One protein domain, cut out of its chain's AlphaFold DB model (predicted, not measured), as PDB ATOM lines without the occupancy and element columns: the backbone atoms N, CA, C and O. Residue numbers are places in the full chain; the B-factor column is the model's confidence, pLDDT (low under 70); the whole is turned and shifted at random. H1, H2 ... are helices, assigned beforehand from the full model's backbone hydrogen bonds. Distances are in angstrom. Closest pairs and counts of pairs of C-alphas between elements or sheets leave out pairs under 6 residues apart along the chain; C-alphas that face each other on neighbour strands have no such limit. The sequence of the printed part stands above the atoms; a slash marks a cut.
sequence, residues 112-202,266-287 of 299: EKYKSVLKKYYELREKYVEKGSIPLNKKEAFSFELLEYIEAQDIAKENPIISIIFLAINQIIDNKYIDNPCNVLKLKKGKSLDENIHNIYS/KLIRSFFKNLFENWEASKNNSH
ATOM      1  N   GLU A 112      40.174  20.468  40.034       85.81
ATOM      2  CA  GLU A 112      39.062  21.141  40.701       85.81
ATOM      3  C   GLU A 112      37.724  20.479  40.357       85.81
ATOM      4  O   GLU A 112      36.867  20.383  41.229       85.81
ATOM      5  N   LYS A 113      37.585  19.903  39.154       89.81
ATOM      6  CA  LYS A 113      36.419  19.090  38.787       89.81
ATOM      7  C   LYS A 113      36.354  17.767  39.572       89.81
ATOM      8  O   LYS A 113      35.308  17.379  40.066       89.81
ATOM      9  N   TYR A 114      37.467  17.059  39.760       90.44
ATOM     10  CA  TYR A 114      37.492  15.836  40.572       90.44
ATOM     11  C   TYR A 114      37.250  16.139  42.050       90.44
ATOM     12  O   TYR A 114      36.532  15.407  42.728       90.44
ATOM     13  N   LYS A 115      37.804  17.246  42.556       92.31
ATOM     14  CA  LYS A 115      37.503  17.737  43.902       92.31
ATOM     15  C   LYS A 115      36.035  18.133  44.041       92.31
ATOM     16  O   LYS A 115      35.455  17.836  45.080       92.31
ATOM     17  N   SER A 116      35.424  18.760  43.034       94.94
ATOM     18  CA  SER A 116      33.994  19.093  43.067       94.94
ATOM     19  C   SER A 116      33.121  17.837  43.056       94.94
ATOM     20  O   SER A 116      32.184  17.758  43.844       94.94
ATOM     21  N   VAL A 117      33.485  16.802  42.290       96.38
ATOM     22  CA  VAL A 117      32.824  15.487  42.357       96.38
ATOM     23  C   VAL A 117      32.965  14.862  43.746       96.38
ATOM     24  O   VAL A 117      31.980  14.364  44.283       96.38
ATOM     25  N   LEU A 118      34.145  14.924  44.374       96.75
ATOM     26  CA  LEU A 118      34.326  14.455  45.754       96.75
ATOM     27  C   LEU A 118      33.453  15.247  46.741       96.75
ATOM     28  O   LEU A 118      32.820  14.643  47.603       96.75
ATOM     29  N   LYS A 119      33.358  16.578  46.595       97.19
ATOM     30  CA  LYS A 119      32.444  17.417  47.395       97.19
ATOM     31  C   LYS A 119      31.000  16.959  47.223       97.19
ATOM     32  O   LYS A 119      30.332  16.702  48.221       97.19
ATOM     33  N   LYS A 120      30.560  16.783  45.973       97.56
ATOM     34  CA  LYS A 120      29.206  16.323  45.658       97.56
ATOM     35  C   LYS A 120      28.937  14.931  46.222       97.56
ATOM     36  O   LYS A 120      27.874  14.697  46.782       97.56
ATOM     37  N   TYR A 121      29.906  14.022  46.147       97.50
ATOM     38  CA  TYR A 121      29.808  12.704  46.768       97.50
ATOM     39  C   TYR A 121      29.545  12.801  48.276       97.50
ATOM     40  O   TYR A 121      28.637  12.131  48.764       97.50
ATOM     41  N   TYR A 122      30.287  13.630  49.017       96.81
ATOM     42  CA  TYR A 122      30.065  13.785  50.459       96.81
ATOM     43  C   TYR A 122      28.739  14.478  50.789       96.81
ATOM     44  O   TYR A 122      28.054  14.024  51.701       96.81
ATOM     45  N   GLU A 123      28.338  15.493  50.019       95.94
ATOM     46  CA  GLU A 123      27.024  16.144  50.136       95.94
ATOM     47  C   GLU A 123      25.882  15.127  49.958       95.94
ATOM     48  O   GLU A 123      25.004  14.990  50.808       95.94
ATOM     49  N   LEU A 124      25.921  14.336  48.881       96.38
ATOM     50  CA  LEU A 124      24.930  13.289  48.638       96.38
ATOM     51  C   LEU A 124      24.992  12.196  49.709       96.38
ATOM     52  O   LEU A 124      23.966  11.662  50.123       96.38
ATOM     53  N   ARG A 125      26.183  11.877  50.219       94.56
ATOM     54  CA  ARG A 125      26.336  10.893  51.289       94.56
ATOM     55  C   ARG A 125      25.575  11.308  52.550       94.56
ATOM     56  O   ARG A 125      24.997  10.433  53.185       94.56
ATOM     57  N   GLU A 126      25.524  12.593  52.894       92.25
ATOM     58  CA  GLU A 126      24.712  13.089  54.020       92.25
ATOM     59  C   GLU A 126      23.206  12.884  53.792       92.25
ATOM     60  O   GLU A 126      22.488  12.529  54.724       92.25
ATOM     61  N   LYS A 127      22.737  13.018  52.544       93.94
ATOM     62  CA  LYS A 127      21.338  12.786  52.136       93.94
ATOM     63  C   LYS A 127      20.944  11.302  52.127       93.94
ATOM     64  O   LYS A 127      19.807  10.960  52.451       93.94
ATOM     65  N   TYR A 128      21.852  10.419  51.708       94.81
ATOM     66  CA  TYR A 128      21.540   9.014  51.415       94.81
ATOM     67  C   TYR A 128      21.958   8.012  52.500       94.81
ATOM     68  O   TYR A 128      21.469   6.880  52.491       94.81
ATOM     69  N   VAL A 129      22.864   8.378  53.412       92.19
ATOM     70  CA  VAL A 129      23.314   7.474  54.478       92.19
ATOM     71  C   VAL A 129      22.292   7.403  55.606       92.19
ATOM     72  O   VAL A 129      21.947   8.399  56.229       92.19
ATOM     73  N   GLU A 130      21.900   6.181  55.950       90.81
ATOM     74  CA  GLU A 130      21.068   5.869  57.104       90.81
ATOM     75  C   GLU A 130      21.831   4.939  58.048       90.81
ATOM     76  O   GLU A 130      22.391   3.921  57.635       90.81
ATOM     77  N   LYS A 131      21.880   5.292  59.340       86.88
ATOM     78  CA  LYS A 131      22.547   4.488  60.385       86.88
ATOM     79  C   LYS A 131      23.984   4.063  60.009       86.88
ATOM     80  O   LYS A 131      24.430   2.972  60.345       86.88
ATOM     81  N   GLY A 132      24.710   4.932  59.299       83.88
ATOM     82  CA  GLY A 132      26.114   4.728  58.927       83.88
ATOM     83  C   GLY A 132      26.367   4.005  57.597       83.88
ATOM     84  O   GLY A 132      27.529   3.899  57.204       83.88
ATOM     85  N   SER A 133      25.332   3.569  56.870       88.75
ATOM     86  CA  SER A 133      25.465   2.923  55.552       88.75
ATOM     87  C   SER A 133      24.428   3.425  54.541       88.75
ATOM     88  O   SER A 133      23.475   4.096  54.916       88.75
ATOM     89  N   ILE A 134      24.614   3.133  53.252       92.19
ATOM     90  CA  ILE A 134      23.634   3.474  52.205       92.19
ATOM     91  C   ILE A 134      22.686   2.275  52.032       92.19
ATOM     92  O   ILE A 134      23.175   1.189  51.687       92.19
ATOM     93  N   PRO A 135      21.366   2.432  52.260       94.38
ATOM     94  CA  PRO A 135      20.387   1.365  52.056       94.38
ATOM     95  C   PRO A 135      20.387   0.829  50.622       94.38
ATOM     96  O   PRO A 135      20.584   1.587  49.673       94.38
ATOM     97  N   LEU A 136      20.129  -0.473  50.448       92.62
ATOM     98  CA  LEU A 136      20.187  -1.147  49.141       92.62
ATOM     99  C   LEU A 136      19.304  -0.467  48.083       92.62
ATOM    100  O   LEU A 136      19.766  -0.207  46.978       92.62
ATOM    101  N   ASN A 137      18.074  -0.113  48.453       92.81
ATOM    102  CA  ASN A 137      17.100   0.562  47.591       92.81
ATOM    103  C   ASN A 137      17.467   2.016  47.242       92.81
ATOM    104  O   ASN A 137      16.818   2.615  46.392       92.81
ATOM    105  N   LYS A 138      18.478   2.598  47.897       95.19
ATOM    106  CA  LYS A 138      18.943   3.974  47.665       95.19
ATOM    107  C   LYS A 138      20.254   4.054  46.880       95.19
ATOM    108  O   LYS A 138      20.612   5.134  46.414       95.19
ATOM    109  N   LYS A 139      20.971   2.934  46.722       95.62
ATOM    110  CA  LYS A 139      22.282   2.884  46.047       95.62
ATOM    111  C   LYS A 139      22.214   3.323  44.586       95.62
ATOM    112  O   LYS A 139      23.086   4.068  44.144       95.62
ATOM    113  N   GLU A 140      21.186   2.884  43.863       95.56
ATOM    114  CA  GLU A 140      21.004   3.226  42.448       95.56
ATOM    115  C   GLU A 140      20.713   4.718  42.276       95.56
ATOM    116  O   GLU A 140      21.454   5.398  41.575       95.56
ATOM    117  N   ALA A 141      19.725   5.249  43.005       95.56
ATOM    118  CA  ALA A 141      19.381   6.669  42.970       95.56
ATOM    119  C   ALA A 141      20.583   7.572  43.301       95.56
ATOM    120  O   ALA A 141      20.849   8.529  42.580       95.56
ATOM    121  N   PHE A 142      21.360   7.230  44.338       97.50
ATOM    122  CA  PHE A 142      22.602   7.942  44.647       97.50
ATOM    123  C   PHE A 142      23.593   7.834  43.475       97.50
ATOM    124  O   PHE A 142      24.108   8.845  42.997       97.50
ATOM    125  N   SER A 143      23.847   6.626  42.968       97.44
ATOM    126  CA  SER A 143      24.800   6.441  41.869       97.44
ATOM    127  C   SER A 143      24.410   7.250  40.627       97.44
ATOM    128  O   SER A 143      25.276   7.882  40.031       97.44
ATOM    129  N   PHE A 144      23.126   7.282  40.264       97.25
ATOM    130  CA  PHE A 144      22.637   8.005  39.089       97.25
ATOM    131  C   PHE A 144      22.700   9.524  39.272       97.25
ATOM    132  O   PHE A 144      23.211  10.203  38.387       97.25
ATOM    133  N   GLU A 145      22.298  10.048  40.436       97.00
ATOM    134  CA  GLU A 145      22.414  11.484  40.748       97.00
ATOM    135  C   GLU A 145      23.881  11.952  40.689       97.00
ATOM    136  O   GLU A 145      24.185  13.047  40.215       97.00
ATOM    137  N   LEU A 146      24.824  11.109  41.126       97.56
ATOM    138  CA  LEU A 146      26.246  11.420  41.010       97.56
ATOM    139  C   LEU A 146      26.766  11.291  39.567       97.56
ATOM    140  O   LEU A 146      27.595  12.103  39.161       97.56
ATOM    141  N   LEU A 147      26.301  10.303  38.791       96.88
ATOM    142  CA  LEU A 147      26.669  10.149  37.377       96.88
ATOM    143  C   LEU A 147      26.222  11.346  36.532       96.88
ATOM    144  O   LEU A 147      27.012  11.830  35.726       96.88
ATOM    145  N   GLU A 148      25.014  11.865  36.756       95.94
ATOM    146  CA  GLU A 148      24.531  13.096  36.110       95.94
ATOM    147  C   GLU A 148      25.445  14.288  36.416       95.94
ATOM    148  O   GLU A 148      25.827  15.040  35.518       95.94
ATOM    149  N   TYR A 149      25.869  14.430  37.678       96.50
ATOM    150  CA  TYR A 149      26.815  15.477  38.058       96.50
ATOM    151  C   TYR A 149      28.178  15.302  37.372       96.50
ATOM    152  O   TYR A 149      28.755  16.279  36.903       96.50
ATOM    153  N   ILE A 150      28.702  14.074  37.300       94.75
ATOM    154  CA  ILE A 150      29.988  13.761  36.653       94.75
ATOM    155  C   ILE A 150      29.940  14.064  35.151       94.75
ATOM    156  O   ILE A 150      30.872  14.673  34.625       94.75
ATOM    157  N   GLU A 151      28.857  13.682  34.477       93.25
ATOM    158  CA  GLU A 151      28.653  13.953  33.053       93.25
ATOM    159  C   GLU A 151      28.596  15.455  32.768       93.25
ATOM    160  O   GLU A 151      29.278  15.934  31.864       93.25
ATOM    161  N   ALA A 152      27.882  16.225  33.593       93.50
ATOM    162  CA  ALA A 152      27.818  17.681  33.464       93.50
ATOM    163  C   ALA A 152      29.185  18.377  33.642       93.50
ATOM    164  O   ALA A 152      29.358  19.522  33.225       93.50
ATOM    165  N   GLN A 153      30.162  17.709  34.266       90.31
ATOM    166  CA  GLN A 153      31.532  18.206  34.419       90.31
ATOM    167  C   GLN A 153      32.468  17.771  33.279       90.31
ATOM    168  O   GLN A 153      33.633  18.180  33.279       90.31
ATOM    169  N   ASP A 154      31.998  16.968  32.318       88.75
ATOM    170  CA  ASP A 154      32.824  16.377  31.258       88.75
ATOM    171  C   ASP A 154      34.013  15.585  31.845       88.75
ATOM    172  O   ASP A 154      35.190  15.808  31.545       88.75
ATOM    173  N   ILE A 155      33.705  14.712  32.812       88.25
ATOM    174  CA  ILE A 155      34.664  13.788  33.421       88.25
ATOM    175  C   ILE A 155      34.352  12.363  32.959       88.25
ATOM    176  O   ILE A 155      33.232  11.881  33.105       88.25
ATOM    177  N   ALA A 156      35.380  11.646  32.495       86.56
ATOM    178  CA  ALA A 156      35.269  10.224  32.176       86.56
ATOM    179  C   ALA A 156      34.861   9.398  33.412       86.56
ATOM    180  O   ALA A 156      35.548   9.414  34.443       86.56
ATOM    181  N   LYS A 157      33.763   8.647  33.290       86.88
ATOM    182  CA  LYS A 157      33.181   7.821  34.363       86.88
ATOM    183  C   LYS A 157      34.060   6.625  34.745       86.88
ATOM    184  O   LYS A 157      34.009   6.154  35.877       86.88
ATOM    185  N   GLU A 158      34.931   6.192  33.839       84.06
ATOM    186  CA  GLU A 158      35.903   5.111  34.025       84.06
ATOM    187  C   GLU A 158      37.157   5.560  34.792       84.06
ATOM    188  O   GLU A 158      38.029   4.746  35.097       84.06
ATOM    189  N   ASN A 159      37.280   6.850  35.126       88.31
ATOM    190  CA  ASN A 159      38.448   7.347  35.840       88.31
ATOM    191  C   ASN A 159      38.612   6.638  37.209       88.31
ATOM    192  O   ASN A 159      37.620   6.454  37.919       88.31
ATOM    193  N   PRO A 160      39.843   6.293  37.637       89.56
ATOM    194  CA  PRO A 160      40.122   5.670  38.936       89.56
ATOM    195  C   PRO A 160      39.477   6.365  40.147       89.56
ATOM    196  O   PRO A 160      38.932   5.691  41.024       89.56
ATOM    197  N   ILE A 161      39.462   7.707  40.159       91.62
ATOM    198  CA  ILE A 161      38.843   8.521  41.222       91.62
ATOM    199  C   ILE A 161      37.330   8.277  41.275       91.62
ATOM    200  O   ILE A 161      36.749   8.133  42.346       91.62
ATOM    201  N   ILE A 162      36.689   8.218  40.111       93.62
ATOM    202  CA  ILE A 162      35.248   7.997  39.986       93.62
ATOM    203  C   ILE A 162      34.896   6.550  40.331       93.62
ATOM    204  O   ILE A 162      33.943   6.283  41.065       93.62
ATOM    205  N   SER A 163      35.726   5.617  39.871       93.62
ATOM    206  CA  SER A 163      35.554   4.189  40.103       93.62
ATOM    207  C   SER A 163      35.444   3.878  41.598       93.62
ATOM    208  O   SER A 163      34.467   3.272  42.036       93.62
ATOM    209  N   ILE A 164      36.391   4.342  42.421       95.88
ATOM    210  CA  ILE A 164      36.368   4.027  43.858       95.88
ATOM    211  C   ILE A 164      35.134   4.590  44.579       95.88
ATOM    212  O   ILE A 164      34.633   3.961  45.512       95.88
ATOM    213  N   ILE A 165      34.597   5.728  44.122       97.00
ATOM    214  CA  ILE A 165      33.377   6.316  44.683       97.00
ATOM    215  C   ILE A 165      32.188   5.380  44.455       97.00
ATOM    216  O   ILE A 165      31.451   5.083  45.397       97.00
ATOM    217  N   PHE A 166      32.020   4.849  43.242       97.12
ATOM    218  CA  PHE A 166      30.915   3.935  42.953       97.12
ATOM    219  C   PHE A 166      31.048   2.589  43.658       97.12
ATOM    220  O   PHE A 166      30.029   2.043  44.085       97.12
ATOM    221  N   LEU A 167      32.272   2.089  43.860       96.06
ATOM    222  CA  LEU A 167      32.490   0.915  44.711       96.06
ATOM    223  C   LEU A 167      32.056   1.185  46.152       96.06
ATOM    224  O   LEU A 167      31.394   0.337  46.752       96.06
ATOM    225  N   ALA A 168      32.338   2.378  46.679       95.88
ATOM    226  CA  ALA A 168      31.936   2.766  48.026       95.88
ATOM    227  C   ALA A 168      30.416   2.947  48.165       95.88
ATOM    228  O   ALA A 168      29.836   2.461  49.137       95.88
ATOM    229  N   ILE A 169      29.759   3.605  47.200       96.62
ATOM    230  CA  ILE A 169      28.294   3.776  47.184       96.62
ATOM    231  C   ILE A 169      27.611   2.410  47.168       96.62
ATOM    232  O   ILE A 169      26.734   2.123  47.986       96.62
ATOM    233  N   ASN A 170      28.057   1.541  46.260       95.94
ATOM    234  CA  ASN A 170      27.407   0.262  46.012       95.94
ATOM    235  C   ASN A 170      27.865  -0.849  46.967       95.94
ATOM    236  O   ASN A 170      27.225  -1.900  47.034       95.94
ATOM    237  N   GLN A 171      28.885  -0.576  47.788       93.31
ATOM    238  CA  GLN A 171      29.497  -1.504  48.743       93.31
ATOM    239  C   GLN A 171      30.032  -2.760  48.040       93.31
ATOM    240  O   GLN A 171      29.857  -3.881  48.513       93.31
ATOM    241  N   ILE A 172      30.668  -2.559  46.884       93.94
ATOM    242  CA  ILE A 172      31.290  -3.630  46.108       93.94
ATOM    243  C   ILE A 172      32.671  -3.902  46.693       93.94
ATOM    244  O   ILE A 172      33.572  -3.067  46.606       93.94
ATOM    245  N   ILE A 173      32.828  -5.077  47.298       85.31
ATOM    246  CA  ILE A 173      34.068  -5.518  47.934       85.31
ATOM    247  C   ILE A 173      34.511  -6.816  47.263       85.31
ATOM    248  O   ILE A 173      33.716  -7.732  47.066       85.31
ATOM    249  N   ASP A 174      35.792  -6.886  46.915       82.81
ATOM    250  CA  ASP A 174      36.454  -8.110  46.473       82.81
ATOM    251  C   ASP A 174      37.375  -8.566  47.612       82.81
ATOM    252  O   ASP A 174      38.291  -7.845  48.010       82.81
ATOM    253  N   ASN A 175      37.108  -9.747  48.174       83.00
ATOM    254  CA  ASN A 175      37.757 -10.237  49.398       83.00
ATOM    255  C   ASN A 175      39.245 -10.584  49.218       83.00
ATOM    256  O   ASN A 175      39.891 -11.014  50.169       83.00
ATOM    257  N   LYS A 176      39.792 -10.434  48.006       87.62
ATOM    258  CA  LYS A 176      41.211 -10.680  47.725       87.62
ATOM    259  C   LYS A 176      42.150  -9.592  48.266       87.62
ATOM    260  O   LYS A 176      43.350  -9.838  48.330       87.62
ATOM    261  N   TYR A 177      41.633  -8.403  48.586       88.38
ATOM    262  CA  TYR A 177      42.448  -7.267  49.025       88.38
ATOM    263  C   TYR A 177      42.761  -7.331  50.524       88.38
ATOM    264  O   TYR A 177      41.951  -7.802  51.320       88.38
ATOM    265  N   ILE A 178      43.935  -6.826  50.913       87.44
ATOM    266  CA  ILE A 178      44.398  -6.840  52.311       87.44
ATOM    267  C   ILE A 178      43.567  -5.939  53.244       87.44
ATOM    268  O   ILE A 178      43.465  -6.217  54.438       87.44
ATOM    269  N   ASP A 179      42.975  -4.868  52.715       92.19
ATOM    270  CA  ASP A 179      42.020  -3.991  53.394       92.19
ATOM    271  C   ASP A 179      40.911  -3.574  52.410       92.19
ATOM    272  O   ASP A 179      41.001  -3.791  51.200       92.19
ATOM    273  N   ASN A 180      39.841  -2.959  52.911       92.81
ATOM    274  CA  ASN A 180      38.813  -2.380  52.060       92.81
ATOM    275  C   ASN A 180      39.392  -1.166  51.304       92.81
ATOM    276  O   ASN A 180      39.667  -0.144  51.940       92.81
ATOM    277  N   PRO A 181      39.509  -1.209  49.961       94.00
ATOM    278  CA  PRO A 181      40.073  -0.105  49.190       94.00
ATOM    279  C   PRO A 181      39.269   1.189  49.342       94.00
ATOM    280  O   PRO A 181      39.839   2.268  49.262       94.00
ATOM    281  N   CYS A 182      37.966   1.121  49.638       95.12
ATOM    282  CA  CYS A 182      37.124   2.305  49.843       95.12
ATOM    283  C   CYS A 182      37.490   3.086  51.118       95.12
ATOM    284  O   CYS A 182      37.022   4.209  51.306       95.12
ATOM    285  N   ASN A 183      38.331   2.530  52.000       95.12
ATOM    286  CA  ASN A 183      38.815   3.226  53.190       95.12
ATOM    287  C   ASN A 183      39.651   4.472  52.854       95.12
ATOM    288  O   ASN A 183      39.719   5.368  53.693       95.12
ATOM    289  N   VAL A 184      40.205   4.581  51.639       94.00
ATOM    290  CA  VAL A 184      40.879   5.804  51.157       94.00
ATOM    291  C   VAL A 184      39.940   7.018  51.097       94.00
ATOM    292  O   VAL A 184      40.399   8.151  51.134       94.00
ATOM    293  N   LEU A 185      38.618   6.803  51.062       95.88
ATOM    294  CA  LEU A 185      37.599   7.862  51.084       95.88
ATOM    295  C   LEU A 185      37.202   8.288  52.511       95.88
ATOM    296  O   LEU A 185      36.285   9.096  52.689       95.88
ATOM    297  N   LYS A 186      37.816   7.727  53.561       93.75
ATOM    298  CA  LYS A 186      37.458   8.062  54.946       93.75
ATOM    299  C   LYS A 186      37.950   9.460  55.319       93.75
ATOM    300  O   LYS A 186      39.138   9.764  55.246       93.75
ATOM    301  N   LEU A 187      37.029  10.281  55.821       93.88
ATOM    302  CA  LEU A 187      37.349  11.592  56.377       93.88
ATOM    303  C   LEU A 187      38.143  11.437  57.684       93.88
ATOM    304  O   LEU A 187      37.736  10.720  58.603       93.88
ATOM    305  N   LYS A 188      39.275  12.136  57.780       90.81
ATOM    306  CA  LYS A 188      40.085  12.229  58.996       90.81
ATOM    307  C   LYS A 188      39.436  13.227  59.956       90.81
ATOM    308  O   LYS A 188      39.098  14.348  59.576       90.81
ATOM    309  N   LYS A 189      39.283  12.812  61.218       90.75
ATOM    310  CA  LYS A 189      38.753  13.659  62.298       90.75
ATOM    311  C   LYS A 189      39.655  14.879  62.520       90.75
ATOM    312  O   LYS A 189      40.875  14.761  62.429       90.75
ATOM    313  N   GLY A 190      39.052  16.024  62.840       88.75
ATOM    314  CA  GLY A 190      39.774  17.264  63.155       88.75
ATOM    315  C   GLY A 190      40.311  18.037  61.945       88.75
ATOM    316  O   GLY A 190      41.068  18.980  62.133       88.75
ATOM    317  N   LYS A 191      39.933  17.650  60.722       89.62
ATOM    318  CA  LYS A 191      40.241  18.374  59.481       89.62
ATOM    319  C   LYS A 191      38.962  18.883  58.829       89.62
ATOM    320  O   LYS A 191      37.927  18.221  58.919       89.62
ATOM    321  N   SER A 192      39.052  20.010  58.131       93.00
ATOM    322  CA  SER A 192      37.961  20.514  57.293       93.00
ATOM    323  C   SER A 192      37.651  19.552  56.137       93.00
ATOM    324  O   SER A 192      38.462  18.686  55.781       93.00
ATOM    325  N   LEU A 193      36.469  19.688  55.530       92.19
ATOM    326  CA  LEU A 193      36.107  18.901  54.349       92.19
ATOM    327  C   LEU A 193      37.087  19.155  53.194       92.19
ATOM    328  O   LEU A 193      37.540  18.202  52.567       92.19
ATOM    329  N   ASP A 194      37.477  20.409  52.963       89.75
ATOM    330  CA  ASP A 194      38.415  20.774  51.898       89.75
ATOM    331  C   ASP A 194      39.802  20.154  52.096       89.75
ATOM    332  O   ASP A 194      40.382  19.610  51.152       89.75
ATOM    333  N   GLU A 195      40.323  20.157  53.325       88.12
ATOM    334  CA  GLU A 195      41.588  19.488  53.637       88.12
ATOM    335  C   GLU A 195      41.491  17.975  53.441       88.12
ATOM    336  O   GLU A 195      42.424  17.354  52.932       88.12
ATOM    337  N   ASN A 196      40.378  17.360  53.847       92.12
ATOM    338  CA  ASN A 196      40.154  15.937  53.620       92.12
ATOM    339  C   ASN A 196      40.114  15.616  52.127       92.12
ATOM    340  O   ASN A 196      40.877  14.765  51.679       92.12
ATOM    341  N   ILE A 197      39.307  16.342  51.356       91.75
ATOM    342  CA  ILE A 197      39.187  16.172  49.907       91.75
ATOM    343  C   ILE A 197      40.530  16.372  49.218       91.75
ATOM    344  O   ILE A 197      40.848  15.626  48.297       91.75
ATOM    345  N   HIS A 198      41.346  17.327  49.662       85.94
ATOM    346  CA  HIS A 198      42.674  17.511  49.097       85.94
ATOM    347  C   HIS A 198      43.577  16.287  49.304       85.94
ATOM    348  O   HIS A 198      44.199  15.846  48.338       85.94
ATOM    349  N   ASN A 199      43.613  15.726  50.519       85.00
ATOM    350  CA  ASN A 199      44.410  14.529  50.808       85.00
ATOM    351  C   ASN A 199      43.894  13.321  50.011       85.00
ATOM    352  O   ASN A 199      44.670  12.638  49.358       85.00
ATOM    353  N   ILE A 200      42.576  13.112  50.011       91.50
ATOM    354  CA  ILE A 200      41.930  12.001  49.304       91.50
ATOM    355  C   ILE A 200      42.192  12.106  47.803       91.50
ATOM    356  O   ILE A 200      42.590  11.137  47.174       91.50
ATOM    357  N   TYR A 201      42.034  13.292  47.218       88.94
ATOM    358  CA  TYR A 201      42.360  13.515  45.815       88.94
ATOM    359  C   TYR A 201      43.822  13.173  45.497       88.94
ATOM    360  O   TYR A 201      44.080  12.553  44.469       88.94
ATOM    361  N   SER A 202      44.762  13.558  46.369       82.56
ATOM    362  CA  SER A 202      46.184  13.244  46.191       82.56
ATOM    363  C   SER A 202      46.390  11.735  46.062       82.56
ATOM    364  O   SER A 202      46.927  11.282  45.052       82.56
ATOM    365  N   LYS A 266      37.353  -9.102  37.831       91.94
ATOM    366  CA  LYS A 266      36.203  -9.416  36.969       91.94
ATOM    367  C   LYS A 266      34.896  -8.949  37.607       91.94
ATOM    368  O   LYS A 266      34.072  -8.381  36.907       91.94
ATOM    369  N   LEU A 267      34.753  -9.124  38.925       93.50
ATOM    370  CA  LEU A 267      33.597  -8.654  39.689       93.50
ATOM    371  C   LEU A 267      33.403  -7.145  39.511       93.50
ATOM    372  O   LEU A 267      32.323  -6.702  39.137       93.50
ATOM    373  N   ILE A 268      34.472  -6.372  39.728       94.06
ATOM    374  CA  ILE A 268      34.427  -4.910  39.618       94.06
ATOM    375  C   ILE A 268      34.110  -4.475  38.178       94.06
ATOM    376  O   ILE A 268      33.274  -3.598  37.977       94.06
ATOM    377  N   ARG A 269      34.719  -5.108  37.165       93.19
ATOM    378  CA  ARG A 269      34.423  -4.809  35.752       93.19
ATOM    379  C   ARG A 269      32.966  -5.084  35.386       93.19
ATOM    380  O   ARG A 269      32.332  -4.236  34.765       93.19
ATOM    381  N   SER A 270      32.431  -6.238  35.785       95.00
ATOM    382  CA  SER A 270      31.024  -6.577  35.548       95.00
ATOM    383  C   SER A 270      30.081  -5.607  36.256       95.00
ATOM    384  O   SER A 270      29.075  -5.207  35.679       95.00
ATOM    385  N   PHE A 271      30.423  -5.185  37.476       95.88
ATOM    386  CA  PHE A 271      29.663  -4.170  38.199       95.88
ATOM    387  C   PHE A 271      29.595  -2.844  37.428       95.88
ATOM    388  O   PHE A 271      28.498  -2.336  37.220       95.88
ATOM    389  N   PHE A 272      30.731  -2.307  36.967       95.69
ATOM    390  CA  PHE A 272      30.738  -1.045  36.218       95.69
ATOM    391  C   PHE A 272      29.967  -1.131  34.911       95.69
ATOM    392  O   PHE A 272      29.203  -0.221  34.601       95.69
ATOM    393  N   LYS A 273      30.122  -2.241  34.180       95.31
ATOM    394  CA  LYS A 273      29.357  -2.488  32.958       95.31
ATOM    395  C   LYS A 273      27.852  -2.377  33.229       95.31
ATOM    396  O   LYS A 273      27.188  -1.561  32.600       95.31
ATOM    397  N   ASN A 274      27.351  -3.115  34.220       96.12
ATOM    398  CA  ASN A 274      25.931  -3.102  34.572       96.12
ATOM    399  C   ASN A 274      25.465  -1.723  35.067       96.12
ATOM    400  O   ASN A 274      24.388  -1.270  34.692       96.12
ATOM    401  N   LEU A 275      26.265  -1.044  35.899       96.31
ATOM    402  CA  LEU A 275      25.927   0.284  36.420       96.31
ATOM    403  C   LEU A 275      25.726   1.295  35.285       96.31
ATOM    404  O   LEU A 275      24.742   2.032  35.286       96.31
ATOM    405  N   PHE A 276      26.655   1.334  34.329       94.62
ATOM    406  CA  PHE A 276      26.592   2.285  33.226       94.62
ATOM    407  C   PHE A 276      25.497   1.920  32.223       94.62
ATOM    408  O   PHE A 276      24.766   2.812  31.810       94.62
ATOM    409  N   GLU A 277      25.312   0.638  31.892       95.25
ATOM    410  CA  GLU A 277      24.207   0.193  31.029       95.25
ATOM    411  C   GLU A 277      22.837   0.574  31.613       95.25
ATOM    412  O   GLU A 277      21.991   1.119  30.901       95.25
ATOM    413  N   ASN A 278      22.635   0.375  32.920       95.00
ATOM    414  CA  ASN A 278      21.388   0.748  33.590       95.00
ATOM    415  C   ASN A 278      21.162   2.268  33.607       95.00
ATOM    416  O   ASN A 278      20.030   2.729  33.454       95.00
ATOM    417  N   TRP A 279      22.226   3.055  33.785       95.19
ATOM    418  CA  TRP A 279      22.137   4.515  33.769       95.19
ATOM    419  C   TRP A 279      21.812   5.067  32.375       95.19
ATOM    420  O   TRP A 279      20.944   5.925  32.242       95.19
ATOM    421  N   GLU A 280      22.432   4.544  31.315       93.19
ATOM    422  CA  GLU A 280      22.086   4.948  29.944       93.19
ATOM    423  C   GLU A 280      20.635   4.561  29.598       93.19
ATOM    424  O   GLU A 280      19.903   5.328  28.969       93.19
ATOM    425  N   ALA A 281      20.167   3.395  30.059       93.62
ATOM    426  CA  ALA A 281      18.779   2.976  29.869       93.62
ATOM    427  C   ALA A 281      17.775   3.898  30.591       93.62
ATOM    428  O   ALA A 281      16.712   4.203  30.041       93.62
ATOM    429  N   SER A 282      18.099   4.379  31.798       91.88
ATOM    430  CA  SER A 282      17.207   5.261  32.564       91.88
ATOM    431  C   SER A 282      17.035   6.640  31.910       91.88
ATOM    432  O   SER A 282      15.931   7.192  31.927       91.88
ATOM    433  N   LYS A 283      18.074   7.151  31.239       88.50
ATOM    434  CA  LYS A 283      18.009   8.378  30.426       88.50
ATOM    435  C   LYS A 283      17.091   8.256  29.215       88.50
ATOM    436  O   LYS A 283      16.331   9.174  28.910       88.50
ATOM    437  N   ASN A 284      17.132   7.114  28.534       79.50
ATOM    438  CA  ASN A 284      16.296   6.884  27.357       79.50
ATOM    439  C   ASN A 284      14.807   6.792  27.730       79.50
ATOM    440  O   ASN A 284      13.955   7.335  27.026       79.50
ATOM    441  N   ASN A 285      14.496   6.198  28.885       71.94
ATOM    442  CA  ASN A 285      13.124   6.093  29.388       71.94
ATOM    443  C   ASN A 285      12.552   7.436  29.884       71.94
ATOM    444  O   ASN A 285      11.348   7.677  29.762       71.94
ATOM    445  N   SER A 286      13.384   8.344  30.406       59.53
ATOM    446  CA  SER A 286      12.935   9.687  30.806       59.53
ATOM    447  C   SER A 286      12.657  10.604  29.604       59.53
ATOM    448  O   SER A 286      11.762  11.446  29.673       59.53
ATOM    449  N   HIS A 287      13.335  10.390  28.469       51.72
ATOM    450  CA  HIS A 287      13.093  11.124  27.218       51.72
ATOM    451  C   HIS A 287      11.866  10.617  26.439       51.72
ATOM    452  O   HIS A 287      11.221  11.391  25.731       51.72
TER     453      HIS A 287
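AT A GLANCE: This is residues 112 to 202 and 266 to 287 of the 299 residues of an uncharacterized protein of Acinetobacter wuhouensis (UniProt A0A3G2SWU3). Three helices, H1, H2 and H3, make an up-and-down bundle, each running against the one before, with their centres in a triangle. Short H4 packs on H3 and H5 on the first part of H1, while long H6 crosses near H2 and H3 on the side away from H5, with few contacts. The printed part has 113 residues with six named helices, H1 to H6 in chain order, and no named strand: all helix. It is compact, with a radius of gyration of the C-alphas of 14.2 A and spans of 45 by 33 by 28 A.

HOW THE PARTS SIT: H1, residues 112 to 128, touches H2, residues 136 to 152, in a hairpin at a shallow tilt of 25 degrees, closest at the C-alphas of Val 117 and Ile 150, 6.6 A. Residues 136 to 143 of H2 touch H3, residues 160 to 170, in a second hairpin, closest at the C-alphas of Lys 139 and Asn 170, 5.8 A. H3 touches H4, residues 181 to 185, closest at the C-alphas of Ala 168 and Cys 182, 5.5 A. Residues 114 to 119 of H1 touch H5, residues 193 to 202, at a steep tilt of 56 degrees, closest at the C-alphas of Lys 115 and Ile 197, 6.4 A. H6, residues 266 to 287, is close to but not clearly touching H2, about perpendicular at 74 degrees, closest at the C-alphas of Phe 144 and Trp 279, 6.4 A. Each O i to N i+4 pair is within hydrogen-bond range in H1, H5 and H6, against 11 of 13 in H2, 6 of 7 in H3 and 0 of 1 in H4, where 2 of 2 O i to N i+3 pairs are.

IN THESE COORDINATES: H1 begins at C-alpha 112 (39.062, 21.141, 40.701) and spans 23.9 A, H2 25.7 A, H3 15.5 A, H4 8.6 A, H5 14.1 A and H6 32.4 A, ending at C-alpha 287 (13.093, 11.124, 27.218).

THE WHOLE: The C-alphas of Gly 190 and His 287 are the two farthest apart, 45.2 A. Residues 203 to 265 are not printed, and C-alphas 202 and 266 are 26.4 A apart across the cut. Of the links printed whole, none is long. Model confidence is under 70 at residues 286 to 287.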